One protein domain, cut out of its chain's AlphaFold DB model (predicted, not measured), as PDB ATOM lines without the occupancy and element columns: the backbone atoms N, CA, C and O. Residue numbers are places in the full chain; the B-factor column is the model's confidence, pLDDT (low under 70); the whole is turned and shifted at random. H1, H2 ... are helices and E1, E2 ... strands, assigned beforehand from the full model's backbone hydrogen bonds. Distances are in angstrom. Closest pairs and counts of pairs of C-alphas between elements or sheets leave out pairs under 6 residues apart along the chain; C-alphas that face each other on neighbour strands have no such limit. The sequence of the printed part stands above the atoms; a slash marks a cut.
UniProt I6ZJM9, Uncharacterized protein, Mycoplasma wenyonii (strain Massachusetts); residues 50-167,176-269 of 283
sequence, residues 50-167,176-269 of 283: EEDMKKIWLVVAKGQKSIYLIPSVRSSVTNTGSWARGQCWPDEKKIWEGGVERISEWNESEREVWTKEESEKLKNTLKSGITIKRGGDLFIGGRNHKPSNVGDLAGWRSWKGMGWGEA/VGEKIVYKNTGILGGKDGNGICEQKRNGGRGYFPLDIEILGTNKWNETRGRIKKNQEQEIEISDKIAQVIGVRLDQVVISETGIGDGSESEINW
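Overview. This is residues 50 to 167 and 176 to 269 of the 283 residues of an uncharacterized protein of Mycoplasma wenyonii (strain Massachusetts) (UniProt I6ZJM9). Two five-stranded sheets are partly face to face with their strands crossed; the first, E1, E2, E6, E7 and E10, is strongly twisted and curls round H3, while the second holds E3, E4, E5, E8 and E9. H2 packs on E3 of the second sheet, the small hairpin E11 and E12 packs on E10 at one end of the longest axis, and H4 with the loop of residues 140 to 152 lies towards the other end. The printed part has 212 residues with four named helices and twelve named strands, in the order H1 E1 E2 H2 H3 E3 H4 E4 E5 E6 E7 E8 E9 E10 E11 E12, and neighbour strands are antiparallel. The class is mixed, helices and strands, with 98 residues, under half, in named elements. The whole is compact, with a radius of gyration of the C-alphas of 18.1 A and spans of 55 by 39 by 34 A.

Arrangement. H1, residues 50 to 53, comes before the first branched sheet, which holds E1, residues 57 to 62, E2, residues 66 to 76, E6, residues 205 to 209, E7, residues 213 to 216, and E10, residues 243 to 248. H1 is not on this sheet, but only just, with 4 pairs of C-alphas within 10 A. E1 and E2 form a hairpin, with N 59 and O 70 at 3.1 A. E10 lies on the other side of E1, with N 58 and O 247 at 2.7 A. E2 bends by 65 degrees at residue 73; its residues 66 to 69 pair with E7, N 67 and O 215 at 2.8 A, and its residues 72 to 76 with E6, N 73 and O 208 at 3.1 A. H2, residues 90 to 98, is on this sheet, over E6 at a height of 10.5 A. H3, residues 116 to 126, is also on it; their closest C-alphas for E10 are those of Ser 119 and Ile 245, 5.2 A apart. The second branched sheet holds E3, residues 130 to 139, E4, residues 179 to 182, E5, residues 187 to 190, E8, residues 221 to 224, and E9, residues 232 to 237. E4 and E5 lie on one side of E3, with N 137 and O 181 at 2.9 A and N 131 and O 189 at 2.8 A, and E9 on the other side, with N 132 and O 235 at 2.9 A. E8 and E9 form a hairpin, with N 221 and O 236 at 3.0 A. The two sheets form a sandwich, two sheets face to face, 10.5 A centre to centre where they face, with strands at 53 degrees. H2 is on the second sheet too; the closest C-alphas of H2 and E3 are those of Trp 96 and Gly 135, 4.8 A apart. H4, residues 153 to 160, only grazes that sheet with residues 153 to 156, and only just touches H2, with 3 pairs of C-alphas within 8 A, the closest Glu 97 and Leu 153 at 6.7 A. E11, residues 258 to 260, and E12, residues 266 to 268, form a hairpin, with N 259 and O 267 at 3.0 A; the closest C-alphas of E10 and E11 are those of Val 247 and Gly 260, 6.4 A apart. In H2, H3 and H4 every O i to N i+4 pair is within hydrogen-bond range; H1 is too short for one.

Along the chain. H1 begins at C-alpha 50, (-8.969, 5.056, 13.504). From first to last C-alpha E1 measures 15.9 A, E2 28.3 A, H3 15.2 A, E3 28.4 A, E9 16.4 A and E10 17.1 A. E3 begins at C-alpha 130, (7.997, 27.707, 14.998), and E12 ends at C-alpha 268, (-10.630, 31.312, 11.876).

Size, cuts and confidence. The two C-alphas farthest apart are those of Arg 143 and Glu 264, 57.8 A. Residues 168 to 175 are not printed, and C-alphas 167 and 176 are 21.2 A apart across this cut, in the link H4 to E4. The long links are E2 to H2, H2 to H3, E3 to H4 and E5 to E6. The mean pLDDT of the printed part is 71.3, and 86 residues are under 70, among them residues 76 to 88, 136 to 167, 192 to 204 and 219 to 231.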
ATOM      1  N   GLU A  50      -8.162   4.252  12.572       79.62
ATOM      2  CA  GLU A  50      -8.969   5.056  13.504       79.62
ATOM      3  C   GLU A  50      -8.366   5.110  14.907       79.62
ATOM      4  O   GLU A  50      -8.380   6.161  15.543       79.62
ATOM      5  N   GLU A  51      -7.776   4.005  15.358       81.94
ATOM      6  CA  GLU A  51      -7.100   3.938  16.652       81.94
ATOM      7  C   GLU A  51      -5.845   4.813  16.691       81.94
ATOM      8  O   GLU A  51      -5.623   5.519  17.674       81.94
ATOM      9  N   ASP A  52      -5.066   4.857  15.606       80.56
ATOM     10  CA  ASP A  52      -3.916   5.761  15.508       80.56
ATOM     11  C   ASP A  52      -4.357   7.235  15.493       80.56
ATOM     12  O   ASP A  52      -3.720   8.072  16.133       80.56
ATOM     13  N   MET A  53      -5.463   7.577  14.816       81.31
ATOM     14  CA  MET A  53      -5.973   8.959  14.781       81.31
ATOM     15  C   MET A  53      -6.324   9.495  16.174       81.31
ATOM     16  O   MET A  53      -6.080  10.672  16.440       81.31
ATOM     17  N   LYS A  54      -6.811   8.644  17.085       84.12
ATOM     18  CA  LYS A  54      -7.098   9.018  18.484       84.12
ATOM     19  C   LYS A  54      -5.842   9.373  19.291       84.12
ATOM     20  O   LYS A  54      -5.956   9.981  20.355       84.12
ATOM     21  N   LYS A  55      -4.651   8.981  18.820       86.00
ATOM     22  CA  LYS A  55      -3.349   9.258  19.460       86.00
ATOM     23  C   LYS A  55      -2.615  10.444  18.837       86.00
ATOM     24  O   LYS A  55      -1.610  10.904  19.379       86.00
ATOM     25  N   ILE A  56      -3.108  10.958  17.712       85.69
ATOM     26  CA  ILE A  56      -2.507  12.091  17.013       85.69
ATOM     27  C   ILE A  56      -3.285  13.353  17.358       85.69
ATOM     28  O   ILE A  56      -4.500  13.432  17.201       85.69
ATOM     29  N   TRP A  57      -2.557  14.377  17.776       89.25
ATOM     30  CA  TRP A  57      -3.081  15.714  17.975       89.25
ATOM     31  C   TRP A  57      -2.685  16.602  16.811       89.25
ATOM     32  O   TRP A  57      -1.512  16.708  16.462       89.25
ATOM     33  N   LEU A  58      -3.655  17.282  16.224       90.50
ATOM     34  CA  LEU A  58      -3.412  18.363  15.293       90.50
ATOM     35  C   LEU A  58      -3.206  19.653  16.085       90.50
ATOM     36  O   LEU A  58      -4.167  20.239  16.584       90.50
ATOM     37  N   VAL A  59      -1.954  20.100  16.197       92.81
ATOM     38  CA  VAL A  59      -1.664  21.458  16.662       92.81
ATOM     39  C   VAL A  59      -1.931  22.405  15.500       92.81
ATOM     40  O   VAL A  59      -1.303  22.294  14.446       92.81
ATOM     41  N   VAL A  60      -2.864  23.333  15.695       93.31
ATOM     42  CA  VAL A  60      -3.169  24.392  14.736       93.31
ATOM     43  C   VAL A  60      -2.610  25.690  15.299       93.31
ATOM     44  O   VAL A  60      -3.034  26.147  16.360       93.31
ATOM     45  N   ALA A  61      -1.656  26.291  14.594       93.81
ATOM     46  CA  ALA A  61      -1.090  27.584  14.958       93.81
ATOM     47  C   ALA A  61      -1.427  28.620  13.887       93.81
ATOM     48  O   ALA A  61      -1.268  28.365  12.697       93.81
ATOM     49  N   LYS A  62      -1.872  29.803  14.301       93.62
ATOM     50  CA  LYS A  62      -2.203  30.906  13.399       93.62
ATOM     51  C   LYS A  62      -1.180  32.017  13.526       93.62
ATOM     52  O   LYS A  62      -0.987  32.571  14.610       93.62
ATOM     53  N   GLY A  63      -0.555  32.342  12.405       90.75
ATOM     54  CA  GLY A  63       0.252  33.542  12.255       90.75
ATOM     55  C   GLY A  63      -0.504  34.656  11.541       90.75
ATOM     56  O   GLY A  63      -1.734  34.657  11.490       90.75
ATOM     57  N   GLN A  64       0.222  35.619  10.973       87.38
ATOM     58  CA  GLN A  64      -0.416  36.805  10.382       87.38
ATOM     59  C   GLN A  64      -1.146  36.520   9.064       87.38
ATOM     60  O   GLN A  64      -2.187  37.106   8.785       87.38
ATOM     61  N   LYS A  65      -0.570  35.655   8.224       86.62
ATOM     62  CA  LYS A  65      -1.072  35.351   6.868       86.62
ATOM     63  C   LYS A  65      -1.092  33.858   6.555       86.62
ATOM     64  O   LYS A  65      -1.227  33.480   5.390       86.62
ATOM     65  N   SER A  66      -0.865  33.030   7.572       90.25
ATOM     66  CA  SER A  66      -0.742  31.587   7.412       90.25
ATOM     67  C   SER A  66      -1.283  30.844   8.629       90.25
ATOM     68  O   SER A  66      -1.231  31.350   9.753       90.25
ATOM     69  N   ILE A  67      -1.774  29.635   8.388       90.19
ATOM     70  CA  ILE A  67      -2.159  28.657   9.403       90.19
ATOM     71  C   ILE A  67      -1.251  27.442   9.238       90.19
ATOM     72  O   ILE A  67      -1.063  26.935   8.134       90.19
ATOM     73  N   TYR A  68      -0.688  26.985  10.346       90.69
ATOM     74  CA  TYR A  68       0.218  25.850  10.419       90.69
ATOM     75  C   TYR A  68      -0.529  24.667  11.010       90.69
ATOM     76  O   TYR A  68      -1.070  24.759  12.114       90.69
ATOM     77  N   LEU A  69      -0.545  23.566  10.271       90.81
ATOM     78  CA  LEU A  69      -1.163  22.309  10.657       90.81
ATOM     79  C   LEU A  69      -0.057  21.319  11.003       90.81
ATOM     80  O   LEU A  69       0.692  20.890  10.127       90.81
ATOM     81  N   ILE A  70       0.069  20.991  12.287       91.06
ATOM     82  CA  ILE A  70       1.207  20.239  12.819       91.06
ATOM     83  C   ILE A  70       0.686  18.969  13.509       91.06
ATOM     84  O   ILE A  70       0.479  18.964  14.731       91.06
ATOM     85  N   PRO A  71       0.416  17.887  12.753       90.25
ATOM     86  CA  PRO A  71       0.067  16.600  13.342       90.25
ATOM     87  C   PRO A  71       1.219  16.114  14.220       90.25
ATOM     88  O   PRO A  71       2.362  16.012  13.776       90.25
ATOM     89  N   SER A  72       0.917  15.833  15.478       89.69
ATOM     90  CA  SER A  72       1.903  15.559  16.513       89.69
ATOM     91  C   SER A  72       1.439  14.422  17.407       89.69
ATOM     92  O   SER A  72       0.269  14.358  17.785       89.69
ATOM     93  N   VAL A  73       2.370  13.565  17.816       88.75
ATOM     94  CA  VAL A  73       2.166  12.771  19.033       88.75
ATOM     95  C   VAL A  73       2.555  13.621  20.243       88.75
ATOM     96  O   VAL A  73       3.363  14.550  20.133       88.75
ATOM     97  N   ARG A  74       1.944  13.347  21.393       85.50
ATOM     98  CA  ARG A  74       2.193  14.076  22.642       85.50
ATOM     99  C   ARG A  74       2.750  13.129  23.692       85.50
ATOM    100  O   ARG A  74       2.473  11.933  23.660       85.50
ATOM    101  N   SER A  75       3.526  13.680  24.613       79.94
ATOM    102  CA  SER A  75       3.864  13.001  25.861       79.94
ATOM    103  C   SER A  75       3.711  13.966  27.025       79.94
ATOM    104  O   SER A  75       4.220  15.096  26.987       79.94
ATOM    105  N   SER A  76       3.056  13.492  28.080       69.38
ATOM    106  CA  SER A  76       3.062  14.134  29.375       69.38
ATOM    107  C   SER A  76       4.382  13.760  30.032       69.38
ATOM    108  O   SER A  76       4.601  12.620  30.438       69.38
ATOM    109  N   VAL A  77       5.308  14.720  30.101       59.81
ATOM    110  CA  VAL A  77       6.593  14.508  30.770       59.81
ATOM    111  C   VAL A  77       6.309  14.245  32.248       59.81
ATOM    112  O   VAL A  77       6.153  15.172  33.047       59.81
ATOM    113  N   THR A  78       6.200  12.971  32.617       49.75
ATOM    114  CA  THR A  78       6.165  12.547  34.011       49.75
ATOM    115  C   THR A  78       7.601  12.524  34.512       49.75
ATOM    116  O   THR A  78       8.524  12.017  33.880       49.75
ATOM    117  N   ASN A  79       7.796  13.205  35.628       45.38
ATOM    118  CA  ASN A  79       9.072  13.660  36.155       45.38
ATOM    119  C   ASN A  79       9.881  12.505  36.792       45.38
ATOM    120  O   ASN A  79      10.153  12.532  37.988       45.38
ATOM    121  N   THR A  80      10.214  11.449  36.045       40.75
ATOM    122  CA  THR A  80      10.786  10.206  36.612       40.75
ATOM    123  C   THR A  80      12.209   9.879  36.146       40.75
ATOM    124  O   THR A  80      12.646   8.737  36.251       40.75
ATOM    125  N   GLY A  81      12.985  10.876  35.704       43.56
ATOM    126  CA  GLY A  81      14.414  10.709  35.405       43.56
ATOM    127  C   GLY A  81      15.258  11.882  35.897       43.56
ATOM    128  O   GLY A  81      14.844  13.035  35.781       43.56
ATOM    129  N   SER A  82      16.447  11.604  36.448       40.81
ATOM    130  CA  SER A  82      17.397  12.665  36.784       40.81
ATOM    131  C   SER A  82      17.926  13.302  35.496       40.81
ATOM    132  O   SER A  82      18.446  12.634  34.603       40.81
ATOM    133  N   TRP A  83      17.772  14.620  35.386       43.66
ATOM    134  CA  TRP A  83      18.430  15.404  34.347       43.66
ATOM    135  C   TRP A  83      19.937  15.416  34.604       43.66
ATOM    136  O   TRP A  83      20.413  16.116  35.499       43.66
ATOM    137  N   ALA A  84      20.707  14.681  33.805       44.25
ATOM    138  CA  ALA A  84      22.135  14.943  33.675       44.25
ATOM    139  C   ALA A  84      22.333  16.157  32.749       44.25
ATOM    140  O   ALA A  84      21.635  16.301  31.743       44.25
ATOM    141  N   ARG A  85      23.263  17.063  33.089       38.38
ATOM    142  CA  ARG A  85      23.583  18.251  32.271       38.38
ATOM    143  C   ARG A  85      23.780  17.849  30.799       38.38
ATOM    144  O   ARG A  85      24.642  17.029  30.506       38.38
ATOM    145  N   GLY A  86      23.001  18.454  29.897       50.50
ATOM    146  CA  GLY A  86      23.116  18.263  28.445       50.50
ATOM    147  C   GLY A  86      22.254  17.151  27.827       50.50
ATOM    148  O   GLY A  86      22.496  16.807  26.672       50.50
ATOM    149  N   GLN A  87      21.277  16.580  28.545       62.12
ATOM    150  CA  GLN A  87      20.402  15.517  28.018       62.12
ATOM    151  C   GLN A  87      18.931  15.944  27.908       62.12
ATOM    152  O   GLN A  87      18.420  16.611  28.794       62.12
ATOM    153  N   CYS A  88      18.257  15.534  26.828       68.06
ATOM    154  CA  CYS A  88      16.811  15.693  26.626       68.06
ATOM    155  C   CYS A  88      15.990  14.914  27.667       68.06
ATOM    156  O   CYS A  88      16.486  13.937  28.238       68.06
ATOM    157  N   TRP A  89      14.709  15.262  27.841       73.00
ATOM    158  CA  TRP A  89      13.778  14.380  28.558       73.00
ATOM    159  C   TRP A  89      13.730  12.989  27.898       73.00
ATOM    160  O   TRP A  89      13.941  12.900  26.689       73.00
ATOM    161  N   PRO A  90      13.427  11.898  28.630       75.81
ATOM    162  CA  PRO A  90      13.467  10.545  28.072       75.81
ATOM    163  C   PRO A  90      12.679  10.366  26.767       75.81
ATOM    164  O   PRO A  90      13.191   9.754  25.836       75.81
ATOM    165  N   ASP A  91      11.477  10.934  26.657       77.69
ATOM    166  CA  ASP A  91      10.676  10.811  25.431       77.69
ATOM    167  C   ASP A  91      11.158  11.730  24.305       77.69
ATOM    168  O   ASP A  91      11.166  11.321  23.147       77.69
ATOM    169  N   GLU A  92      11.651  12.930  24.631       78.56
ATOM    170  CA  GLU A  92      12.357  13.775  23.661       78.56
ATOM    171  C   GLU A  92      13.586  13.044  23.114       78.56
ATOM    172  O   GLU A  92      13.799  13.038  21.908       78.56
ATOM    173  N   LYS A  93      14.350  12.365  23.979       77.75
ATOM    174  CA  LYS A  93      15.501  11.542  23.602       77.75
ATOM    175  C   LYS A  93      15.086  10.379  22.697       77.75
ATOM    176  O   LYS A  93      15.713  10.190  21.661       77.75
ATOM    177  N   LYS A  94      14.009   9.654  23.027       78.81
ATOM    178  CA  LYS A  94      13.461   8.591  22.162       78.81
ATOM    179  C   LYS A  94      13.096   9.123  20.779       78.81
ATOM    180  O   LYS A  94      13.473   8.516  19.785       78.81
ATOM    181  N   ILE A  95      12.420  10.271  20.700       80.06
ATOM    182  CA  ILE A  95      12.102  10.904  19.412       80.06
ATOM    183  C   ILE A  95      13.359  11.309  18.657       80.06
ATOM    184  O   ILE A  95      13.459  11.093  17.450       80.06
ATOM    185  N   TRP A  96      14.326  11.868  19.370       77.12
ATOM    186  CA  TRP A  96      15.587  12.319  18.809       77.12
ATOM    187  C   TRP A  96      16.418  11.164  18.228       77.12
ATOM    188  O   TRP A  96      17.008  11.313  17.162       77.12
ATOM    189  N   GLU A  97      16.439  10.012  18.903       75.94
ATOM    190  CA  GLU A  97      17.277   8.851  18.562       75.94
ATOM    191  C   GLU A  97      16.566   7.801  17.699       75.94
ATOM    192  O   GLU A  97      17.210   7.148  16.883       75.94
ATOM    193  N   GLY A  98      15.251   7.632  17.845       71.31
ATOM    194  CA  GLY A  98      14.472   6.564  17.206       71.31
ATOM    195  C   GLY A  98      13.288   7.050  16.369       71.31
ATOM    196  O   GLY A  98      12.839   6.337  15.476       71.31
ATOM    197  N   GLY A  99      12.814   8.278  16.586       78.38
ATOM    198  CA  GLY A  99      11.553   8.741  16.014       78.38
ATOM    199  C   GLY A  99      10.336   8.035  16.630       78.38
ATOM    200  O   GLY A  99      10.359   7.632  17.792       78.38
ATOM    201  N   VAL A 100       9.255   7.903  15.858       78.75
ATOM    202  CA  VAL A 100       8.025   7.197  16.253       78.75
ATOM    203  C   VAL A 100       7.955   5.883  15.488       78.75
ATOM    204  O   VAL A 100       7.642   5.870  14.299       78.75
ATOM    205  N   GLU A 101       8.213   4.767  16.164       74.81
ATOM    206  CA  GLU A 101       8.095   3.436  15.554       74.81
ATOM    207  C   GLU A 101       6.632   2.982  15.454       74.81
ATOM    208  O   GLU A 101       6.191   2.482  14.416       74.81
ATOM    209  N   ARG A 102       5.855   3.185  16.530       78.69
ATOM    210  CA  ARG A 102       4.437   2.809  16.620       78.69
ATOM    211  C   ARG A 102       3.625   3.906  17.294       78.69
ATOM    212  O   ARG A 102       3.852   4.222  18.455       78.69
ATOM    213  N   ILE A 103       2.645   4.452  16.575       79.94
ATOM    214  CA  ILE A 103       1.763   5.521  17.073       79.94
ATOM    215  C   ILE A 103       0.953   5.047  18.288       79.94
ATOM    216  O   ILE A 103       0.805   5.793  19.248       79.94
ATOM    217  N   SER A 104       0.525   3.782  18.297       77.19
ATOM    218  CA  SER A 104      -0.219   3.160  19.400       77.19
ATOM    219  C   SER A 104       0.482   3.210  20.766       77.19
ATOM    220  O   SER A 104      -0.181   3.091  21.793       77.19
ATOM    221  N   GLU A 105       1.809   3.352  20.798       78.56
ATOM    222  CA  GLU A 105       2.598   3.416  22.038       78.56
ATOM    223  C   GLU A 105       2.659   4.838  22.625       78.56
ATOM    224  O   GLU A 105       3.013   5.015  23.791       78.56
ATOM    225  N   TRP A 106       2.255   5.852  21.854       78.06
ATOM    226  CA  TRP A 106       2.157   7.241  22.294       78.06
ATOM    227  C   TRP A 106       0.785   7.471  22.917       78.06
ATOM    228  O   TRP A 106      -0.184   7.818  22.246       78.06
ATOM    229  N   ASN A 107       0.695   7.186  24.213       60.12
ATOM    230  CA  ASN A 107      -0.572   7.064  24.919       60.12
ATOM    231  C   ASN A 107      -0.683   8.124  26.028       60.12
ATOM    232  O   ASN A 107      -0.601   7.811  27.215       60.12
ATOM    233  N   GLU A 108      -0.896   9.390  25.656       61.59
ATOM    234  CA  GLU A 108      -1.627  10.277  26.568       61.59
ATOM    235  C   GLU A 108      -3.063   9.748  26.638       61.59
ATOM    236  O   GLU A 108      -3.652   9.396  25.612       61.59
ATOM    237  N   SER A 109      -3.596   9.584  27.853       53.38
ATOM    238  CA  SER A 109      -4.875   8.897  28.043       53.38
ATOM    239  C   SER A 109      -5.960   9.511  27.152       53.38
ATOM    240  O   SER A 109      -6.037  10.729  27.011       53.38
ATOM    241  N   GLU A 110      -6.857   8.691  26.601       54.31
ATOM    242  CA  GLU A 110      -7.974   9.151  25.751       54.31
ATOM    243  C   GLU A 110      -8.924  10.141  26.451       54.31
ATOM    244  O   GLU A 110      -9.811  10.711  25.814       54.31
ATOM    245  N   ARG A 111      -8.738  10.336  27.763       53.31
ATOM    246  CA  ARG A 111      -9.469  11.263  28.624       53.31
ATOM    247  C   ARG A 111      -8.780  12.618  28.785       53.31
ATOM    248  O   ARG A 111      -9.401  13.521  29.338       53.31
ATOM    249  N   GLU A 112      -7.524  12.776  28.365       66.25
ATOM    250  CA  GLU A 112      -6.848  14.072  28.435       66.25
ATOM    251  C   GLU A 112      -7.433  15.013  27.381       66.25
ATOM    252  O   GLU A 112      -7.215  14.871  26.179       66.25
ATOM    253  N   VAL A 113      -8.224  15.970  27.858       75.00
ATOM    254  CA  VAL A 113      -8.826  17.023  27.042       75.00
ATOM    255  C   VAL A 113      -7.806  18.142  26.861       75.00
ATOM    256  O   VAL A 113      -7.098  18.505  27.803       75.00
ATOM    257  N   TRP A 114      -7.734  18.703  25.656       83.12
ATOM    258  CA  TRP A 114      -6.948  19.906  25.415       83.12
ATOM    259  C   TRP A 114      -7.559  21.091  26.152       83.12
ATOM    260  O   TRP A 114      -8.742  21.389  25.995       83.12
ATOM    261  N   THR A 115      -6.757  21.792  26.947       85.56
ATOM    262  CA  THR A 115      -7.243  22.904  27.772       85.56
ATOM    263  C   THR A 115      -6.851  24.266  27.198       85.56
ATOM    264  O   THR A 115      -5.837  24.412  26.513       85.56
ATOM    265  N   LYS A 116      -7.616  25.315  27.533       85.56
ATOM    266  CA  LYS A 116      -7.247  26.706  27.198       85.56
ATOM    267  C   LYS A 116      -5.875  27.089  27.779       85.56
ATOM    268  O   LYS A 116      -5.119  27.819  27.145       85.56
ATOM    269  N   GLU A 117      -5.522  26.559  28.950       87.31
ATOM    270  CA  GLU A 117      -4.208  26.782  29.566       87.31
ATOM    271  C   GLU A 117      -3.068  26.174  28.729       87.31
ATOM    272  O   GLU A 117      -2.016  26.793  28.567       87.31
ATOM    273  N   GLU A 118      -3.269  24.987  28.153       86.69
ATOM    274  CA  GLU A 118      -2.297  24.377  27.239       86.69
ATOM    275  C   GLU A 118      -2.124  25.173  25.951       86.69
ATOM    276  O   GLU A 118      -0.983  25.382  25.531       86.69
ATOM    277  N   SER A 119      -3.227  25.646  25.361       89.75
ATOM    278  CA  SER A 119      -3.187  26.561  24.216       89.75
ATOM    279  C   SER A 119      -2.321  27.776  24.521       89.75
ATOM    280  O   SER A 119      -1.424  28.101  23.749       89.75
ATOM    281  N   GLU A 120      -2.534  28.422  25.669       89.88
ATOM    282  CA  GLU A 120      -1.778  29.612  26.059       89.88
ATOM    283  C   GLU A 120      -0.299  29.306  26.338       89.88
ATOM    284  O   GLU A 120       0.582  30.048  25.896       89.88
ATOM    285  N   LYS A 121       0.019  28.185  27.000       87.75
ATOM    286  CA  LYS A 121       1.413  27.745  27.205       87.75
ATOM    287  C   LYS A 121       2.131  27.500  25.877       87.75
ATOM    288  O   LYS A 121       3.268  27.952  25.695       87.75
ATOM    289  N   LEU A 122       1.482  26.806  24.941       88.25
ATOM    290  CA  LEU A 122       2.070  26.513  23.636       88.25
ATOM    291  C   LEU A 122       2.170  27.775  22.771       88.25
ATOM    292  O   LEU A 122       3.225  28.028  22.197       88.25
ATOM    293  N   LYS A 123       1.147  28.634  22.761       91.88
ATOM    294  CA  LYS A 123       1.184  29.957  22.116       91.88
ATOM    295  C   LYS A 123       2.356  30.795  22.614       91.88
ATOM    296  O   LYS A 123       3.108  31.330  21.809       91.88
ATOM    297  N   ASN A 124       2.563  30.868  23.929       89.25
ATOM    298  CA  ASN A 124       3.685  31.607  24.510       89.25
ATOM    299  C   ASN A 124       5.047  31.042  24.091       89.25
ATOM    300  O   ASN A 124       5.995  31.810  23.930       89.25
ATOM    301  N   THR A 125       5.131  29.725  23.886       87.44
ATOM    302  CA  THR A 125       6.329  29.065  23.353       87.44
ATOM    303  C   THR A 125       6.556  29.443  21.889       87.44
ATOM    304  O   THR A 125       7.665  29.806  21.523       87.44
ATOM    305  N   LEU A 126       5.511  29.406  21.059       90.56
ATOM    306  CA  LEU A 126       5.598  29.605  19.605       90.56
ATOM    307  C   LEU A 126       5.487  31.074  19.162       90.56
ATOM    308  O   LEU A 126       5.561  31.360  17.971       90.56
ATOM    309  N   LYS A 127       5.300  32.021  20.090       91.62
ATOM    310  CA  LYS A 127       4.922  33.422  19.811       91.62
ATOM    311  C   LYS A 127       5.789  34.137  18.768       91.62
ATOM    312  O   LYS A 127       5.292  35.020  18.071       91.62
ATOM    313  N   SER A 128       7.072  33.797  18.676       88.94
ATOM    314  CA  SER A 128       8.027  34.435  17.761       88.94
ATOM    315  C   SER A 128       8.394  33.593  16.540       88.94
ATOM    316  O   SER A 128       9.196  34.021  15.708       88.94
ATOM    317  N   GLY A 129       7.799  32.411  16.414       89.69
ATOM    318  CA  GLY A 129       8.041  31.492  15.319       89.69
ATOM    319  C   GLY A 129       8.011  30.046  15.775       89.69
ATOM    320  O   GLY A 129       8.017  29.741  16.969       89.69
ATOM    321  N   ILE A 130       8.015  29.153  14.794       90.19
ATOM    322  CA  ILE A 130       7.997  27.707  14.998       90.19
ATOM    323  C   ILE A 130       9.360  27.147  14.615       90.19
ATOM    324  O   ILE A 130       9.928  27.516  13.589       90.19
ATOM    325  N   THR A 131       9.865  26.243  15.445       87.75
ATOM    326  CA  THR A 131      11.037  25.419  15.161       87.75
ATOM    327  C   THR A 131      10.657  23.957  15.322       87.75
ATOM    328  O   THR A 131      10.080  23.574  16.340       87.75
ATOM    329  N   ILE A 132      10.990  23.135  14.333       87.12
ATOM    330  CA  ILE A 132      10.922  21.678  14.442       87.12
ATOM    331  C   ILE A 132      12.326  21.159  14.186       87.12
ATOM    332  O   ILE A 132      12.862  21.386  13.101       87.12
ATOM    333  N   LYS A 133      12.916  20.450  15.153       84.06
ATOM    334  CA  LYS A 133      14.173  19.735  14.896       84.06
ATOM    335  C   LYS A 133      13.995  18.235  14.962       84.06
ATOM    336  O   LYS A 133      13.250  17.732  15.801       84.06
ATOM    337  N   ARG A 134      14.703  17.539  14.080       80.75
ATOM    338  CA  ARG A 134      14.706  16.081  13.972       80.75
ATOM    339  C   ARG A 134      16.131  15.576  14.059       80.75
ATOM    340  O   ARG A 134      17.042  16.198  13.505       80.75
ATOM    341  N   GLY A 135      16.300  14.439  14.717       74.75
ATOM    342  CA  GLY A 135      17.539  13.693  14.605       74.75
ATOM    343  C   GLY A 135      17.656  13.003  13.251       74.75
ATOM    344  O   GLY A 135      16.685  12.901  12.497       74.75
ATOM    345  N   GLY A 136      18.845  12.520  12.935       69.88
ATOM    346  CA  GLY A 136      19.129  11.824  11.697       69.88
ATOM    347  C   GLY A 136      20.314  10.896  11.850       69.88
ATOM    348  O   GLY A 136      21.218  11.146  12.643       69.88
ATOM    349  N   ASP A 137      20.293   9.832  11.061       65.81
ATOM    350  CA  ASP A 137      21.343   8.826  11.053       65.81
ATOM    351  C   ASP A 137      22.147   8.944   9.767       65.81
ATOM    352  O   ASP A 137      21.599   9.194   8.685       65.81
ATOM    353  N   LEU A 138      23.457   8.746   9.881       64.94
ATOM    354  CA  LEU A 138      24.333   8.688   8.722       64.94
ATOM    355  C   LEU A 138      24.319   7.268   8.147       64.94
ATOM    356  O   LEU A 138      24.783   6.323   8.782       64.94
ATOM    357  N   PHE A 139      23.845   7.129   6.913       58.50
ATOM    358  CA  PHE A 139      23.939   5.897   6.141       58.50
ATOM    359  C   PHE A 139      25.148   5.960   5.212       58.50
ATOM    360  O   PHE A 139      25.212   6.817   4.330       58.50
ATOM    361  N   ILE A 140      26.085   5.026   5.391       57.28
ATOM    362  CA  ILE A 140      27.251   4.835   4.522       57.28
ATOM    363  C   ILE A 140      27.020   3.548   3.722       57.28
ATOM    364  O   ILE A 140      26.926   2.457   4.286       57.28
ATOM    365  N   GLY A 141      26.879   3.664   2.402       42.03
ATOM    366  CA  GLY A 141      26.717   2.506   1.522       42.03
ATOM    367  C   GLY A 141      27.998   1.671   1.434       42.03
ATOM    368  O   GLY A 141      28.970   2.108   0.831       42.03
ATOM    369  N   GLY A 142      27.992   0.455   1.991       39.38
ATOM    370  CA  GLY A 142      29.074  -0.520   1.809       39.38
ATOM    371  C   GLY A 142      29.359  -1.378   3.045       39.38
ATOM    372  O   GLY A 142      29.764  -0.870   4.078       39.38
ATOM    373  N   ARG A 143      29.156  -2.696   2.905       34.16
ATOM    374  CA  ARG A 143      29.603  -3.814   3.768       34.16
ATOM    375  C   ARG A 143      29.710  -3.554   5.280       34.16
ATOM    376  O   ARG A 143      30.724  -3.055   5.758       34.16
ATOM    377  N   ASN A 144      28.748  -4.113   6.022       39.09
ATOM    378  CA  ASN A 144      28.910  -4.658   7.381       39.09
ATOM    379  C   ASN A 144      29.765  -3.837   8.358       39.09
ATOM    380  O   ASN A 144      30.476  -4.405   9.186       39.09
ATOM    381  N   HIS A 145      29.683  -2.513   8.310       37.69
ATOM    382  CA  HIS A 145      30.120  -1.718   9.438       37.69
ATOM    383  C   HIS A 145      28.933  -1.684  10.385       37.69
ATOM    384  O   HIS A 145      27.910  -1.062  10.101       37.69
ATOM    385  N   LYS A 146      29.058  -2.412  11.505       34.16
ATOM    386  CA  LYS A 146      28.265  -2.118  12.704       34.16
ATOM    387  C   LYS A 146      28.237  -0.595  12.851       34.16
ATOM    388  O   LYS A 146      29.289   0.001  12.598       34.16
ATOM    389  N   PRO A 147      27.105   0.026  13.226       37.84
ATOM    390  CA  PRO A 147      27.099   1.448  13.512       37.84
ATOM    391  C   PRO A 147      28.200   1.675  14.545       37.84
ATOM    392  O   PRO A 147      28.104   1.255  15.694       37.84
ATOM    393  N   SER A 148      29.329   2.222  14.094       44.53
ATOM    394  CA  SER A 148      30.301   2.788  15.009       44.53
ATOM    395  C   SER A 148      29.542   3.851  15.804       44.53
ATOM    396  O   SER A 148      28.561   4.397  15.292       44.53
ATOM    397  N   ASN A 149      29.970   4.152  17.031       43.28
ATOM    398  CA  ASN A 149      29.377   5.172  17.913       43.28
ATOM    399  C   ASN A 149      29.455   6.617  17.340       43.28
ATOM    400  O   ASN A 149      29.638   7.570  18.084       43.28
ATOM    401  N   VAL A 150      29.436   6.771  16.017       45.72
ATOM    402  CA  VAL A 150      29.521   7.979  15.191       45.72
ATOM    403  C   VAL A 150      28.412   7.979  14.115       45.72
ATOM    404  O   VAL A 150      28.171   8.996  13.474       45.72
ATOM    405  N   GLY A 151      27.734   6.842  13.887       46.97
ATOM    406  CA  GLY A 151      26.674   6.706  12.878       46.97
ATOM    407  C   GLY A 151      25.312   7.251  13.314       46.97
ATOM    408  O   GLY A 151      24.505   7.607  12.455       46.97
ATOM    409  N   ASP A 152      25.088   7.370  14.624       47.75
ATOM    410  CA  ASP A 152      23.888   7.948  15.230       47.75
ATOM    411  C   ASP A 152      24.177   9.296  15.916       47.75
ATOM    412  O   ASP A 152      25.323   9.676  16.187       47.75
ATOM    413  N   LEU A 153      23.107  10.040  16.190       50.53
ATOM    414  CA  LEU A 153      23.172  11.404  16.715       50.53
ATOM    415  C   LEU A 153      23.742  11.498  18.136       50.53
ATOM    416  O   LEU A 153      24.392  12.490  18.482       50.53
ATOM    417  N   ALA A 154      23.527  10.471  18.960       53.75
ATOM    418  CA  ALA A 154      24.115  10.380  20.295       53.75
ATOM    419  C   ALA A 154      25.645  10.270  20.207       53.75
ATOM    420  O   ALA A 154      26.370  10.988  20.906       53.75
ATOM    421  N   GLY A 155      26.124   9.441  19.281       55.28
ATOM    422  CA  GLY A 155      27.517   9.345  18.894       55.28
ATOM    423  C   GLY A 155      28.095  10.678  18.434       55.28
ATOM    424  O   GLY A 155      29.054  11.182  19.019       55.28
ATOM    425  N   TRP A 156      27.467  11.320  17.450       55.44
ATOM    426  CA  TRP A 156      27.932  12.608  16.930       55.44
ATOM    427  C   TRP A 156      27.993  13.717  17.991       55.44
ATOM    428  O   TRP A 156      28.984  14.449  18.060       55.44
ATOM    429  N   ARG A 157      26.982  13.830  18.866       57.12
ATOM    430  CA  ARG A 157      26.972  14.830  19.951       57.12
ATOM    431  C   ARG A 157      28.089  14.601  20.966       57.12
ATOM    432  O   ARG A 157      28.735  15.570  21.370       57.12
ATOM    433  N   SER A 158      28.336  13.345  21.342       57.47
ATOM    434  CA  SER A 158      29.442  12.971  22.232       57.47
ATOM    435  C   SER A 158      30.791  13.430  21.662       57.47
ATOM    436  O   SER A 158      31.594  14.043  22.364       57.47
ATOM    437  N   TRP A 159      30.995  13.252  20.354       56.09
ATOM    438  CA  TRP A 159      32.213  13.668  19.654       56.09
ATOM    439  C   TRP A 159      32.342  15.189  19.486       56.09
ATOM    440  O   TRP A 159      33.420  15.746  19.706       56.09
ATOM    441  N   LYS A 160      31.253  15.893  19.147       53.81
ATOM    442  CA  LYS A 160      31.248  17.364  19.048       53.81
ATOM    443  C   LYS A 160      31.608  18.017  20.387       53.81
ATOM    444  O   LYS A 160      32.365  18.987  20.412       53.81
ATOM    445  N   GLY A 161      31.109  17.460  21.495       50.38
ATOM    446  CA  GLY A 161      31.399  17.925  22.855       50.38
ATOM    447  C   GLY A 161      32.874  17.832  23.261       50.38
ATOM    448  O   GLY A 161      33.285  18.523  24.187       50.38
ATOM    449  N   MET A 162      33.687  17.045  22.548       50.78
ATOM    450  CA  MET A 162      35.130  16.926  22.790       50.78
ATOM    451  C   MET A 162      35.970  17.996  22.064       50.78
ATOM    452  O   MET A 162      37.193  17.967  22.163       50.78
ATOM    453  N   GLY A 163      35.356  18.928  21.320       41.69
ATOM    454  CA  GLY A 163      36.071  20.006  20.614       41.69
ATOM    455  C   GLY A 163      36.569  19.645  19.208       41.69
ATOM    456  O   GLY A 163      37.276  20.427  18.586       41.69
ATOM    457  N   TRP A 164      36.156  18.498  18.661       43.41
ATOM    458  CA  TRP A 164      36.565  18.004  17.333       43.41
ATOM    459  C   TRP A 164      35.651  18.516  16.201       43.41
ATOM    460  O   TRP A 164      35.552  17.908  15.136       43.41
ATOM    461  N   GLY A 165      34.956  19.636  16.438       41.16
ATOM    462  CA  GLY A 165      33.899  20.182  15.577       41.16
ATOM    463  C   GLY A 165      34.353  20.659  14.192       41.16
ATOM    464  O   GLY A 165      33.511  20.832  13.314       41.16
ATOM    465  N   GLU A 166      35.661  20.813  13.980       37.72
ATOM    466  CA  GLU A 166      36.270  21.219  12.706       37.72
ATOM    467  C   GLU A 166      37.225  20.175  12.123       37.72
ATOM    468  O   GLU A 166      37.928  20.466  11.155       37.72
ATOM    469  N   ALA A 167      37.247  18.943  12.653       35.56
ATOM    470  CA  ALA A 167      37.937  17.864  11.963       35.56
ATOM    471  C   ALA A 167      37.258  17.691  10.599       35.56
ATOM    472  O   ALA A 167      36.166  17.124  10.471       35.56
ATOM    473  N   VAL A 176      30.222   7.666  -4.011       41.84
ATOM    474  CA  VAL A 176      28.764   7.547  -4.104       41.84
ATOM    475  C   VAL A 176      28.231   6.755  -2.897       41.84
ATOM    476  O   VAL A 176      28.444   5.550  -2.838       41.84
ATOM    477  N   GLY A 177      27.522   7.384  -1.945       47.50
ATOM    478  CA  GLY A 177      26.766   6.597  -0.958       47.50
ATOM    479  C   GLY A 177      26.421   7.203   0.401       47.50
ATOM    480  O   GLY A 177      25.561   6.628   1.061       47.50
ATOM    481  N   GLU A 178      27.024   8.312   0.839       53.06
ATOM    482  CA  GLU A 178      26.695   8.891   2.154       53.06
ATOM    483  C   GLU A 178      25.374   9.677   2.105       53.06
ATOM    484  O   GLU A 178      25.246  10.669   1.382       53.06
ATOM    485  N   LYS A 179      24.367   9.231   2.866       61.75
ATOM    486  CA  LYS A 179      23.060   9.896   2.982       61.75
ATOM    487  C   LYS A 179      22.667  10.027   4.446       61.75
ATOM    488  O   LYS A 179      22.744   9.056   5.189       61.75
ATOM    489  N   ILE A 180      22.200  11.204   4.850       65.06
ATOM    490  CA  ILE A 180      21.550  11.372   6.153       65.06
ATOM    491  C   ILE A 180      20.065  11.073   5.977       65.06
ATOM    492  O   ILE A 180      19.417  11.648   5.099       65.06
ATOM    493  N   VAL A 181      19.535  10.179   6.805       69.06
ATOM    494  CA  VAL A 181      18.098   9.907   6.881       69.06
ATOM    495  C   VAL A 181      17.602  10.461   8.203       69.06
ATOM    496  O   VAL A 181      18.003  10.002   9.270       69.06
ATOM    497  N   TYR A 182      16.753  11.481   8.127       74.75
ATOM    498  CA  TYR A 182      16.151  12.082   9.309       74.75
ATOM    499  C   TYR A 182      15.007  11.222   9.837       74.75
ATOM    500  O   TYR A 182      14.307  10.554   9.072       74.75
ATOM    501  N   LYS A 183      14.813  11.257  11.155       78.62
ATOM    502  CA  LYS A 183      13.713  10.562  11.819       78.62
ATOM    503  C   LYS A 183      12.369  11.092  11.324       78.62
ATOM    504  O   LYS A 183      12.238  12.236  10.891       78.62
ATOM    505  N   ASN A 184      11.352  10.247  11.421       75.88
ATOM    506  CA  ASN A 184       9.991  10.524  10.954       75.88
ATOM    507  C   ASN A 184       9.195  11.486  11.855       75.88
ATOM    508  O   ASN A 184       8.013  11.711  11.615       75.88
ATOM    509  N   THR A 185       9.812  12.028  12.900       83.75
ATOM    510  CA  THR A 185       9.197  13.006  13.793       83.75
ATOM    511  C   THR A 185      10.261  13.937  14.366       83.75
ATOM    512  O   THR A 185      11.461  13.657  14.279       83.75
ATOM    513  N   GLY A 186       9.834  15.067  14.917       83.12
ATOM    514  CA  GLY A 186      10.717  16.052  15.532       83.12
ATOM    515  C   GLY A 186      10.263  16.497  16.904       83.12
ATOM    516  O   GLY A 186       9.293  15.986  17.441       83.12
ATOM    517  N   ILE A 187      10.948  17.492  17.451       86.88
ATOM    518  CA  ILE A 187      10.553  18.194  18.673       86.88
ATOM    519  C   ILE A 187      10.080  19.594  18.281       86.88
ATOM    520  O   ILE A 187      10.799  20.310  17.581       86.88
ATOM    521  N   LEU A 188       8.879  19.973  18.725       88.06
ATOM    522  CA  LEU A 188       8.305  21.299  18.492       88.06
ATOM    523  C   LEU A 188       8.800  22.310  19.536       88.06
ATOM    524  O   LEU A 188       8.684  22.089  20.744       88.06
ATOM    525  N   GLY A 189       9.285  23.458  19.068       86.44
ATOM    526  CA  GLY A 189       9.742  24.569  19.899       86.44
ATOM    527  C   GLY A 189       9.485  25.938  19.270       86.44
ATOM    528  O   GLY A 189       9.025  26.048  18.135       86.44
ATOM    529  N   GLY A 190       9.771  26.988  20.040       83.62
ATOM    530  CA  GLY A 190       9.742  28.375  19.573       83.62
ATOM    531  C   GLY A 190      11.073  28.802  18.969       83.62
ATOM    532  O   GLY A 190      12.115  28.338  19.424       83.62
ATOM    533  N   LYS A 191      11.041  29.718  17.995       79.12
ATOM    534  CA  LYS A 191      12.248  30.207  17.302       79.12
ATOM    535  C   LYS A 191      13.278  30.860  18.231       79.12
ATOM    536  O   LYS A 191      14.460  30.560  18.135       79.12
ATOM    537  N   ASP A 192      12.828  31.721  19.142       68.62
ATOM    538  CA  ASP A 192      13.718  32.414  20.090       68.62
ATOM    539  C   ASP A 192      13.783  31.704  21.455       68.62
ATOM    540  O   ASP A 192      14.141  32.306  22.469       68.62
ATOM    541  N   GLY A 193      13.333  30.447  21.519       56.62
ATOM    542  CA  GLY A 193      13.320  29.672  22.753       56.62
ATOM    543  C   GLY A 193      14.710  29.183  23.156       56.62
ATOM    544  O   GLY A 193      15.610  29.062  22.327       56.62
ATOM    545  N   ASN A 194      14.841  28.829  24.439       51.84
ATOM    546  CA  ASN A 194      15.896  27.939  24.923       51.84
ATOM    547  C   ASN A 194      15.966  26.723  23.984       51.84
ATOM    548  O   ASN A 194      14.920  26.180  23.610       51.84
ATOM    549  N   GLY A 195      17.174  26.344  23.569       53.50
ATOM    550  CA  GLY A 195      17.439  25.281  22.609       53.50
ATOM    551  C   GLY A 195      16.638  24.001  22.869       53.50
ATOM    552  O   GLY A 195      16.179  23.708  23.974       53.50
ATOM    553  N   ILE A 196      16.446  23.205  21.820       61.19
ATOM    554  CA  ILE A 196      15.763  21.917  21.957       61.19
ATOM    555  C   ILE A 196      16.551  21.041  22.929       61.19
ATOM    556  O   ILE A 196      17.760  20.882  22.770       61.19
ATOM    557  N   CYS A 197      15.850  20.500  23.931       62.09
ATOM    558  CA  CYS A 197      16.427  19.814  25.086       62.09
ATOM    559  C   CYS A 197      17.167  20.708  26.098       62.09
ATOM    560  O   CYS A 197      18.000  20.215  26.858       62.09
ATOM    561  N   GLU A 198      16.885  22.010  26.154       54.62
ATOM    562  CA  GLU A 198      17.319  22.860  27.266       54.62
ATOM    563  C   GLU A 198      16.315  22.824  28.422       54.62
ATOM    564  O   GLU A 198      15.114  22.625  28.227       54.62
ATOM    565  N   GLN A 199      16.826  23.009  29.647       49.94
ATOM    566  CA  GLN A 199      16.074  22.918  30.901       49.94
ATOM    567  C   GLN A 199      14.723  23.649  30.832       49.94
ATOM    568  O   GLN A 199      14.634  24.859  31.057       49.94
ATOM    569  N   LYS A 200      13.634  22.901  30.636       53.91
ATOM    570  CA  LYS A 200      12.305  23.360  31.040       53.91
ATOM    571  C   LYS A 200      12.195  23.082  32.533       53.91
ATOM    572  O   LYS A 200      12.090  21.935  32.949       53.91
ATOM    573  N   ARG A 201      12.274  24.141  33.347       43.38
ATOM    574  CA  ARG A 201      12.267  24.053  34.822       43.38
ATOM    575  C   ARG A 201      11.002  23.421  35.411       43.38
ATOM    576  O   ARG A 201      11.018  23.068  36.581       43.38
ATOM    577  N   ASN A 202       9.950  23.241  34.617       45.62
ATOM    578  CA  ASN A 202       8.693  22.648  35.045       45.62
ATOM    579  C   ASN A 202       8.281  21.560  34.052       45.62
ATOM    580  O   ASN A 202       8.356  21.780  32.840       45.62
ATOM    581  N   GLY A 203       7.825  20.418  34.576       53.44
ATOM    582  CA  GLY A 203       7.147  19.393  33.786       53.44
ATOM    583  C   GLY A 203       6.065  20.022  32.904       53.44
ATOM    584  O   GLY A 203       5.391  20.980  33.290       53.44
ATOM    585  N   GLY A 204       5.949  19.522  31.683       61.72
ATOM    586  CA  GLY A 204       5.051  20.054  30.668       61.72
ATOM    587  C   GLY A 204       4.898  19.059  29.531       61.72
ATOM    588  O   GLY A 204       5.678  18.118  29.422       61.72
ATOM    589  N   ARG A 205       3.882  19.249  28.688       74.19
ATOM    590  CA  ARG A 205       3.672  18.369  27.538       74.19
ATOM    591  C   ARG A 205       4.706  18.638  26.449       74.19
ATOM    592  O   ARG A 205       4.926  19.790  26.061       74.19
ATOM    593  N   GLY A 206       5.329  17.567  25.972       81.00
ATOM    594  CA  GLY A 206       6.116  17.553  24.747       81.00
ATOM    595  C   GLY A 206       5.199  17.344  23.545       81.00
ATOM    596  O   GLY A 206       4.241  16.575  23.618       81.00
ATOM    597  N   TYR A 207       5.494  18.034  22.447       87.06
ATOM    598  CA  TYR A 207       4.806  17.863  21.170       87.06
ATOM    599  C   TYR A 207       5.827  17.425  20.139       87.06
ATOM    600  O   TYR A 207       6.868  18.076  19.990       87.06
ATOM    601  N   PHE A 208       5.513  16.342  19.435       88.38
ATOM    602  CA  PHE A 208       6.432  15.709  18.505       88.38
ATOM    603  C   PHE A 208       5.835  15.657  17.096       88.38
ATOM    604  O   PHE A 208       5.060  14.739  16.800       88.38
ATOM    605  N   PRO A 209       6.137  16.658  16.245       89.31
ATOM    606  CA  PRO A 209       5.558  16.779  14.915       89.31
ATOM    607  C   PRO A 209       5.947  15.630  13.995       89.31
ATOM    608  O   PRO A 209       7.121  15.473  13.651       89.31
ATOM    609  N   LEU A 210       4.938  14.902  13.528       86.81
ATOM    610  CA  LEU A 210       5.055  13.912  12.459       86.81
ATOM    611  C   LEU A 210       5.274  14.613  11.113       86.81
ATOM    612  O   LEU A 210       6.091  14.189  10.301       86.81
ATOM    613  N   ASP A 211       4.585  15.736  10.907       84.00
ATOM    614  CA  ASP A 211       4.719  16.572   9.718       84.00
ATOM    615  C   ASP A 211       4.319  18.025  10.014       84.00
ATOM    616  O   ASP A 211       3.904  18.353  11.130       84.00
ATOM    617  N   ILE A 212       4.454  18.899   9.020       84.88
ATOM    618  CA  ILE A 212       3.930  20.262   9.054       84.88
ATOM    619  C   ILE A 212       3.415  20.674   7.679       84.88
ATOM    620  O   ILE A 212       4.147  20.641   6.694       84.88
ATOM    621  N   GLU A 213       2.172  21.144   7.644       85.31
ATOM    622  CA  GLU A 213       1.586  21.773   6.466       85.31
ATOM    623  C   GLU A 213       1.335  23.261   6.718       85.31
ATOM    624  O   GLU A 213       0.894  23.663   7.799       85.31
ATOM    625  N   ILE A 214       1.618  24.086   5.709       84.50
ATOM    626  CA  ILE A 214       1.476  25.542   5.783       84.50
ATOM    627  C   ILE A 214       0.397  25.991   4.811       84.50
ATOM    628  O   ILE A 214       0.591  26.006   3.598       84.50
ATOM    629  N   LEU A 215      -0.724  26.438   5.360       84.50
ATOM    630  CA  LEU A 215      -1.785  27.063   4.591       84.50
ATOM    631  C   LEU A 215      -1.545  28.569   4.558       84.50
ATOM    632  O   LEU A 215      -1.574  29.215   5.603       84.50
ATOM    633  N   GLY A 216      -1.335  29.148   3.378       82.75
ATOM    634  CA  GLY A 216      -1.158  30.591   3.215       82.75
ATOM    635  C   GLY A 216       0.105  30.953   2.445       82.75
ATOM    636  O   GLY A 216       0.517  30.251   1.525       82.75
ATOM    637  N   THR A 217       0.686  32.103   2.781       77.88
ATOM    638  CA  THR A 217       1.763  32.717   1.978       77.88
ATOM    639  C   THR A 217       3.160  32.506   2.546       77.88
ATOM    640  O   THR A 217       4.140  32.701   1.822       77.88
ATOM    641  N   ASN A 218       3.276  32.103   3.814       76.06
ATOM    642  CA  ASN A 218       4.582  31.857   4.402       76.06
ATOM    643  C   ASN A 218       5.206  30.590   3.835       76.06
ATOM    644  O   ASN A 218       4.547  29.586   3.578       76.06
ATOM    645  N   LYS A 219       6.524  30.653   3.681       69.00
ATOM    646  CA  LYS A 219       7.364  29.501   3.388       69.00
ATOM    647  C   LYS A 219       8.213  29.237   4.618       69.00
ATOM    648  O   LYS A 219       8.627  30.172   5.302       69.00
ATOM    649  N   TRP A 220       8.464  27.970   4.894       68.81
ATOM    650  CA  TRP A 220       9.454  27.599   5.888       68.81
ATOM    651  C   TRP A 220      10.841  27.612   5.255       68.81
ATOM    652  O   TRP A 220      11.004  27.322   4.066       68.81
ATOM    653  N   ASN A 221      11.835  27.949   6.068       63.12
ATOM    654  CA  ASN A 221      13.224  27.776   5.695       63.12
ATOM    655  C   ASN A 221      13.679  26.429   6.246       63.12
ATOM    656  O   ASN A 221      13.728  26.215   7.457       63.12
ATOM    657  N   GLU A 222      13.987  25.510   5.336       59.56
ATOM    658  CA  GLU A 222      14.658  24.270   5.690       59.56
ATOM    659  C   GLU A 222      16.153  24.542   5.782       59.56
ATOM    660  O   GLU A 222      16.846  24.608   4.762       59.56
ATOM    661  N   THR A 223      16.675  24.668   6.998       54.62
ATOM    662  CA  THR A 223      18.122  24.609   7.175       54.62
ATOM    663  C   THR A 223      18.502  23.143   7.330       54.62
ATOM    664  O   THR A 223      18.640  22.615   8.430       54.62
ATOM    665  N   ARG A 224      18.720  22.462   6.199       51.78
ATOM    666  CA  ARG A 224      19.603  21.287   6.201       51.78
ATOM    667  C   ARG A 224      20.980  21.842   6.486       51.78
ATOM    668  O   ARG A 224      21.430  22.699   5.725       51.78
ATOM    669  N   GLY A 225      21.592  21.460   7.607       44.50
ATOM    670  CA  GLY A 225      22.862  22.045   8.034       44.50
ATOM    671  C   GLY A 225      23.803  22.214   6.839       44.50
ATOM    672  O   GLY A 225      24.126  21.244   6.162       44.50
ATOM    673  N   ARG A 226      24.212  23.458   6.548       36.38
ATOM    674  CA  ARG A 226      25.093  23.801   5.407       36.38
ATOM    675  C   ARG A 226      26.468  23.117   5.477       36.38
ATOM    676  O   ARG A 226      27.271  23.232   4.558       36.38
ATOM    677  N   ILE A 227      26.731  22.398   6.561       43.25
ATOM    678  CA  ILE A 227      27.921  21.601   6.805       43.25
ATOM    679  C   ILE A 227      27.533  20.149   6.526       43.25
ATOM    680  O   ILE A 227      26.606  19.641   7.152       43.25
ATOM    681  N   LYS A 228      28.247  19.489   5.604       45.22
ATOM    682  CA  LYS A 228      28.007  18.138   5.046       45.22
ATOM    683  C   LYS A 228      27.873  16.968   6.060       45.22
ATOM    684  O   LYS A 228      27.977  15.820   5.657       45.22
ATOM    685  N   LYS A 229      27.688  17.216   7.362       53.88
ATOM    686  CA  LYS A 229      27.683  16.221   8.453       53.88
ATOM    687  C   LYS A 229      26.735  16.575   9.604       53.88
ATOM    688  O   LYS A 229      26.988  16.169  10.735       53.88
ATOM    689  N   ASN A 230      25.694  17.380   9.363       61.31
ATOM    690  CA  ASN A 230      24.725  17.676  10.419       61.31
ATOM    691  C   ASN A 230      23.616  16.617  10.455       61.31
ATOM    692  O   ASN A 230      22.720  16.608   9.609       61.31
ATOM    693  N   GLN A 231      23.688  15.745  11.460       67.88
ATOM    694  CA  GLN A 231      22.652  14.769  11.803       67.88
ATOM    695  C   GLN A 231      21.419  15.419  12.455       67.88
ATOM    696  O   GLN A 231      20.491  14.730  12.853       67.88
ATOM    697  N   GLU A 232      21.376  16.749  12.536       73.44
ATOM    698  CA  GLU A 232      20.207  17.510  12.961       73.44
ATOM    699  C   GLU A 232      19.576  18.207  11.742       73.44
ATOM    700  O   GLU A 232      20.246  18.944  11.009       73.44
ATOM    701  N   GLN A 233      18.283  17.964  11.515       76.88
ATOM    702  CA  GLN A 233      17.452  18.753  10.602       76.88
ATOM    703  C   GLN A 233      16.717  19.807  11.413       76.88
ATOM    704  O   GLN A 233      16.128  19.478  12.440       76.88
ATOM    705  N   GLU A 234      16.701  21.042  10.924       82.06
ATOM    706  CA  GLU A 234      15.973  22.142  11.543       82.06
ATOM    707  C   GLU A 234      15.067  22.831  10.517       82.06
ATOM    708  O   GLU A 234      15.491  23.252   9.437       82.06
ATOM    709  N   ILE A 235      13.785  22.891  10.865       82.62
ATOM    710  CA  ILE A 235      12.709  23.546  10.127       82.62
ATOM    711  C   ILE A 235      12.360  24.808  10.909       82.62
ATOM    712  O   ILE A 235      11.872  24.705  12.034       82.62
ATOM    713  N   GLU A 236      12.573  25.979  10.313       86.94
ATOM    714  CA  GLU A 236      12.243  27.255  10.947       86.94
ATOM    715  C   GLU A 236      11.172  28.017  10.174       86.94
ATOM    716  O   GLU A 236      11.231  28.189   8.950       86.94
ATOM    717  N   ILE A 237      10.215  28.550  10.925       87.56
ATOM    718  CA  ILE A 237       9.173  29.445  10.434       87.56
ATOM    719  C   ILE A 237       9.239  30.718  11.263       87.56
ATOM    720  O   ILE A 237       8.972  30.724  12.464       87.56
ATOM    721  N   SER A 238       9.588  31.812  10.593       87.62
ATOM    722  CA  SER A 238       9.654  33.143  11.193       87.62
ATOM    723  C   SER A 238       8.319  33.857  11.008       87.62
ATOM    724  O   SER A 238       8.185  34.711  10.137       87.62
ATOM    725  N   ASP A 239       7.328  33.475  11.806       89.31
ATOM    726  CA  ASP A 239       6.012  34.110  11.832       89.31
ATOM    727  C   ASP A 239       5.588  34.372  13.277       89.31
ATOM    728  O   ASP A 239       5.875  33.581  14.175       89.31
ATOM    729  N   LYS A 240       4.904  35.491  13.510       91.38
ATOM    730  CA  LYS A 240       4.392  35.822  14.840       91.38
ATOM    731  C   LYS A 240       3.101  35.055  15.064       91.38
ATOM    732  O   LYS A 240       2.073  35.388  14.477       91.38
ATOM    733  N   ILE A 241       3.164  34.046  15.923       92.75
ATOM    734  CA  ILE A 241       2.019  33.189  16.221       92.75
ATOM    735  C   ILE A 241       1.101  33.898  17.216       92.75
ATOM    736  O   ILE A 241       1.487  34.194  18.347       92.75
ATOM    737  N   ALA A 242      -0.123  34.180  16.774       93.25
ATOM    738  CA  ALA A 242      -1.125  34.919  17.533       93.25
ATOM    739  C   ALA A 242      -2.086  33.996  18.293       93.25
ATOM    740  O   ALA A 242      -2.568  34.363  19.364       93.25
ATOM    741  N   GLN A 243      -2.372  32.813  17.746       93.19
ATOM    742  CA  GLN A 243      -3.294  31.839  18.331       93.19
ATOM    743  C   GLN A 243      -2.762  30.423  18.135       93.19
ATOM    744  O   GLN A 243      -2.136  30.124  17.116       93.19
ATOM    745  N   VAL A 244      -3.031  29.559  19.108       93.38
ATOM    746  CA  VAL A 244      -2.744  28.127  19.031       93.38
ATOM    747  C   VAL A 244      -3.900  27.371  19.663       93.38
ATOM    748  O   VAL A 244      -4.349  27.727  20.752       93.38
ATOM    749  N   ILE A 245      -4.346  26.316  18.998       92.69
ATOM    750  CA  ILE A 245      -5.224  25.298  19.570       92.69
ATOM    751  C   ILE A 245      -4.643  23.924  19.264       92.69
ATOM    752  O   ILE A 245      -3.789  23.774  18.387       92.69
ATOM    753  N   GLY A 246      -5.129  22.911  19.962       90.12
ATOM    754  CA  GLY A 246      -4.887  21.539  19.572       90.12
ATOM    755  C   GLY A 246      -6.160  20.731  19.653       90.12
ATOM    756  O   GLY A 246      -6.980  20.906  20.549       90.12
ATOM    757  N   VAL A 247      -6.320  19.862  18.668       87.19
ATOM    758  CA  VAL A 247      -7.522  19.060  18.472       87.19
ATOM    759  C   VAL A 247      -7.076  17.643  18.166       87.19
ATOM    760  O   VAL A 247      -6.120  17.460  17.413       87.19
ATOM    761  N   ARG A 248      -7.717  16.624  18.741       86.75
ATOM    762  CA  ARG A 248      -7.401  15.248  18.340       86.75
ATOM    763  C   ARG A 248      -7.784  15.045  16.887       86.75
ATOM    764  O   ARG A 248      -8.826  15.531  16.455       86.75
ATOM    765  N   LEU A 249      -6.949  14.344  16.130       83.19
ATOM    766  CA  LEU A 249      -7.116  14.214  14.687       83.19
ATOM    767  C   LEU A 249      -8.462  13.571  14.328       83.19
ATOM    768  O   LEU A 249      -9.110  13.992  13.370       83.19
ATOM    769  N   ASP A 250      -8.918  12.615  15.140       80.62
ATOM    770  CA  ASP A 250     -10.225  11.976  15.005       80.62
ATOM    771  C   ASP A 250     -11.400  12.904  15.332       80.62
ATOM    772  O   ASP A 250     -12.521  12.544  15.009       80.62
ATOM    773  N   GLN A 251     -11.181  14.078  15.932       82.12
ATOM    774  CA  GLN A 251     -12.210  15.046  16.333       82.12
ATOM    775  C   GLN A 251     -12.190  16.347  15.528       82.12
ATOM    776  O   GLN A 251     -13.062  17.186  15.734       82.12
ATOM    777  N   VAL A 252     -11.240  16.517  14.605       83.12
ATOM    778  CA  VAL A 252     -11.111  17.747  13.816       83.12
ATOM    779  C   VAL A 252     -12.396  18.041  13.045       83.12
ATOM    780  O   VAL A 252     -12.940  17.192  12.328       83.12
ATOM    781  N   VAL A 253     -12.851  19.282  13.180       79.38
ATOM    782  CA  VAL A 253     -13.944  19.881  12.423       79.38
ATOM    783  C   VAL A 253     -13.372  21.046  11.623       79.38
ATOM    784  O   VAL A 253     -12.700  21.919  12.168       79.38
ATOM    785  N   ILE A 254     -13.645  21.048  10.319       76.88
ATOM    786  CA  ILE A 254     -13.380  22.179   9.429       76.88
ATOM    787  C   ILE A 254     -14.727  22.753   9.021       76.88
ATOM    788  O   ILE A 254     -15.495  22.115   8.299       76.88
ATOM    789  N   SER A 255     -15.011  23.947   9.522       75.81
ATOM    790  CA  SER A 255     -16.234  24.681   9.243       75.81
ATOM    791  C   SER A 255     -16.011  25.690   8.111       75.81
ATOM    792  O   SER A 255     -14.925  25.802   7.528       75.81
ATOM    793  N   GLU A 256     -17.056  26.445   7.782       72.69
ATOM    794  CA  GLU A 256     -16.933  27.599   6.890       72.69
ATOM    795  C   GLU A 256     -16.051  28.704   7.475       72.69
ATOM    796  O   GLU A 256     -15.394  29.412   6.711       72.69
ATOM    797  N   THR A 257     -16.004  28.831   8.803       79.12
ATOM    798  CA  THR A 257     -15.337  29.922   9.518       79.12
ATOM    799  C   THR A 257     -13.918  29.575   9.949       79.12
ATOM    800  O   THR A 257     -13.053  30.452   9.901       79.12
ATOM    801  N   GLY A 258     -13.635  28.311  10.274       82.81
ATOM    802  CA  GLY A 258     -12.326  27.905  10.775       82.81
ATOM    803  C   GLY A 258     -12.088  26.397  10.896       82.81
ATOM    804  O   GLY A 258     -12.730  25.570  10.240       82.81
ATOM    805  N   ILE A 259     -11.091  26.063  11.717       83.50
ATOM    806  CA  ILE A 259     -10.717  24.703  12.115       83.50
ATOM    807  C   ILE A 259     -10.646  24.596  13.636       83.50
ATOM    808  O   ILE A 259     -10.053  25.447  14.301       83.50
ATOM    809  N   GLY A 260     -11.227  23.533  14.185       83.81
ATOM    810  CA  GLY A 260     -11.313  23.309  15.624       83.81
ATOM    811  C   GLY A 260     -11.830  21.915  15.957       83.81
ATOM    812  O   GLY A 260     -11.732  20.994  15.146       83.81
ATOM    813  N   ASP A 261     -12.384  21.760  17.153       76.69
ATOM    814  CA  ASP A 261     -13.020  20.527  17.642       76.69
ATOM    815  C   ASP A 261     -14.556  20.530  17.489       76.69
ATOM    816  O   ASP A 261     -15.228  19.586  17.901       76.69
ATOM    817  N   GLY A 262     -15.120  21.586  16.890       66.69
ATOM    818  CA  GLY A 262     -16.565  21.795  16.765       66.69
ATOM    819  C   GLY A 262     -17.225  22.437  17.992       66.69
ATOM    820  O   GLY A 262     -18.450  22.538  18.024       66.69
ATOM    821  N   SER A 263     -16.439  22.866  18.987       69.50
ATOM    822  CA  SER A 263     -16.884  23.648  20.146       69.50
ATOM    823  C   SER A 263     -16.481  25.133  20.025       69.50
ATOM    824  O   SER A 263     -16.258  25.632  18.925       69.50
ATOM    825  N   GLU A 264     -16.372  25.864  21.143       63.44
ATOM    826  CA  GLU A 264     -15.941  27.275  21.182       63.44
ATOM    827  C   GLU A 264     -14.463  27.507  20.793       63.44
ATOM    828  O   GLU A 264     -14.031  28.655  20.681       63.44
ATOM    829  N   SER A 265     -13.655  26.450  20.636       71.19
ATOM    830  CA  SER A 265     -12.218  26.566  20.347       71.19
ATOM    831  C   SER A 265     -11.929  26.359  18.857       71.19
ATOM    832  O   SER A 265     -11.598  25.256  18.421       71.19
ATOM    833  N   GLU A 266     -12.024  27.437  18.077       84.56
ATOM    834  CA  GLU A 266     -11.794  27.436  16.627       84.56
ATOM    835  C   GLU A 266     -10.765  28.500  16.203       84.56
ATOM    836  O   GLU A 266     -10.748  29.621  16.715       84.56
ATOM    837  N   ILE A 267      -9.900  28.154  15.243       85.75
ATOM    838  CA  ILE A 267      -9.022  29.100  14.546       85.75
ATOM    839  C   ILE A 267      -9.662  29.491  13.216       85.75
ATOM    840  O   ILE A 267      -9.806  28.661  12.318       85.75
ATOM    841  N   ASN A 268      -9.986  30.778  13.074       86.25
ATOM    842  CA  ASN A 268     -10.630  31.312  11.876       86.25
ATOM    843  C   ASN A 268      -9.688  31.398  10.672       86.25
ATOM    844  O   ASN A 268      -8.548  31.868  10.805       86.25
ATOM    845  N   TRP A 269     -10.220  31.062   9.492       80.88
ATOM    846  CA  TRP A 269      -9.507  31.084   8.210       80.88
ATOM    847  C   TRP A 269      -8.999  32.477   7.830       80.88
ATOM    848  O   TRP A 269      -7.859  32.609   7.392       80.88
TER     849      TRP A 269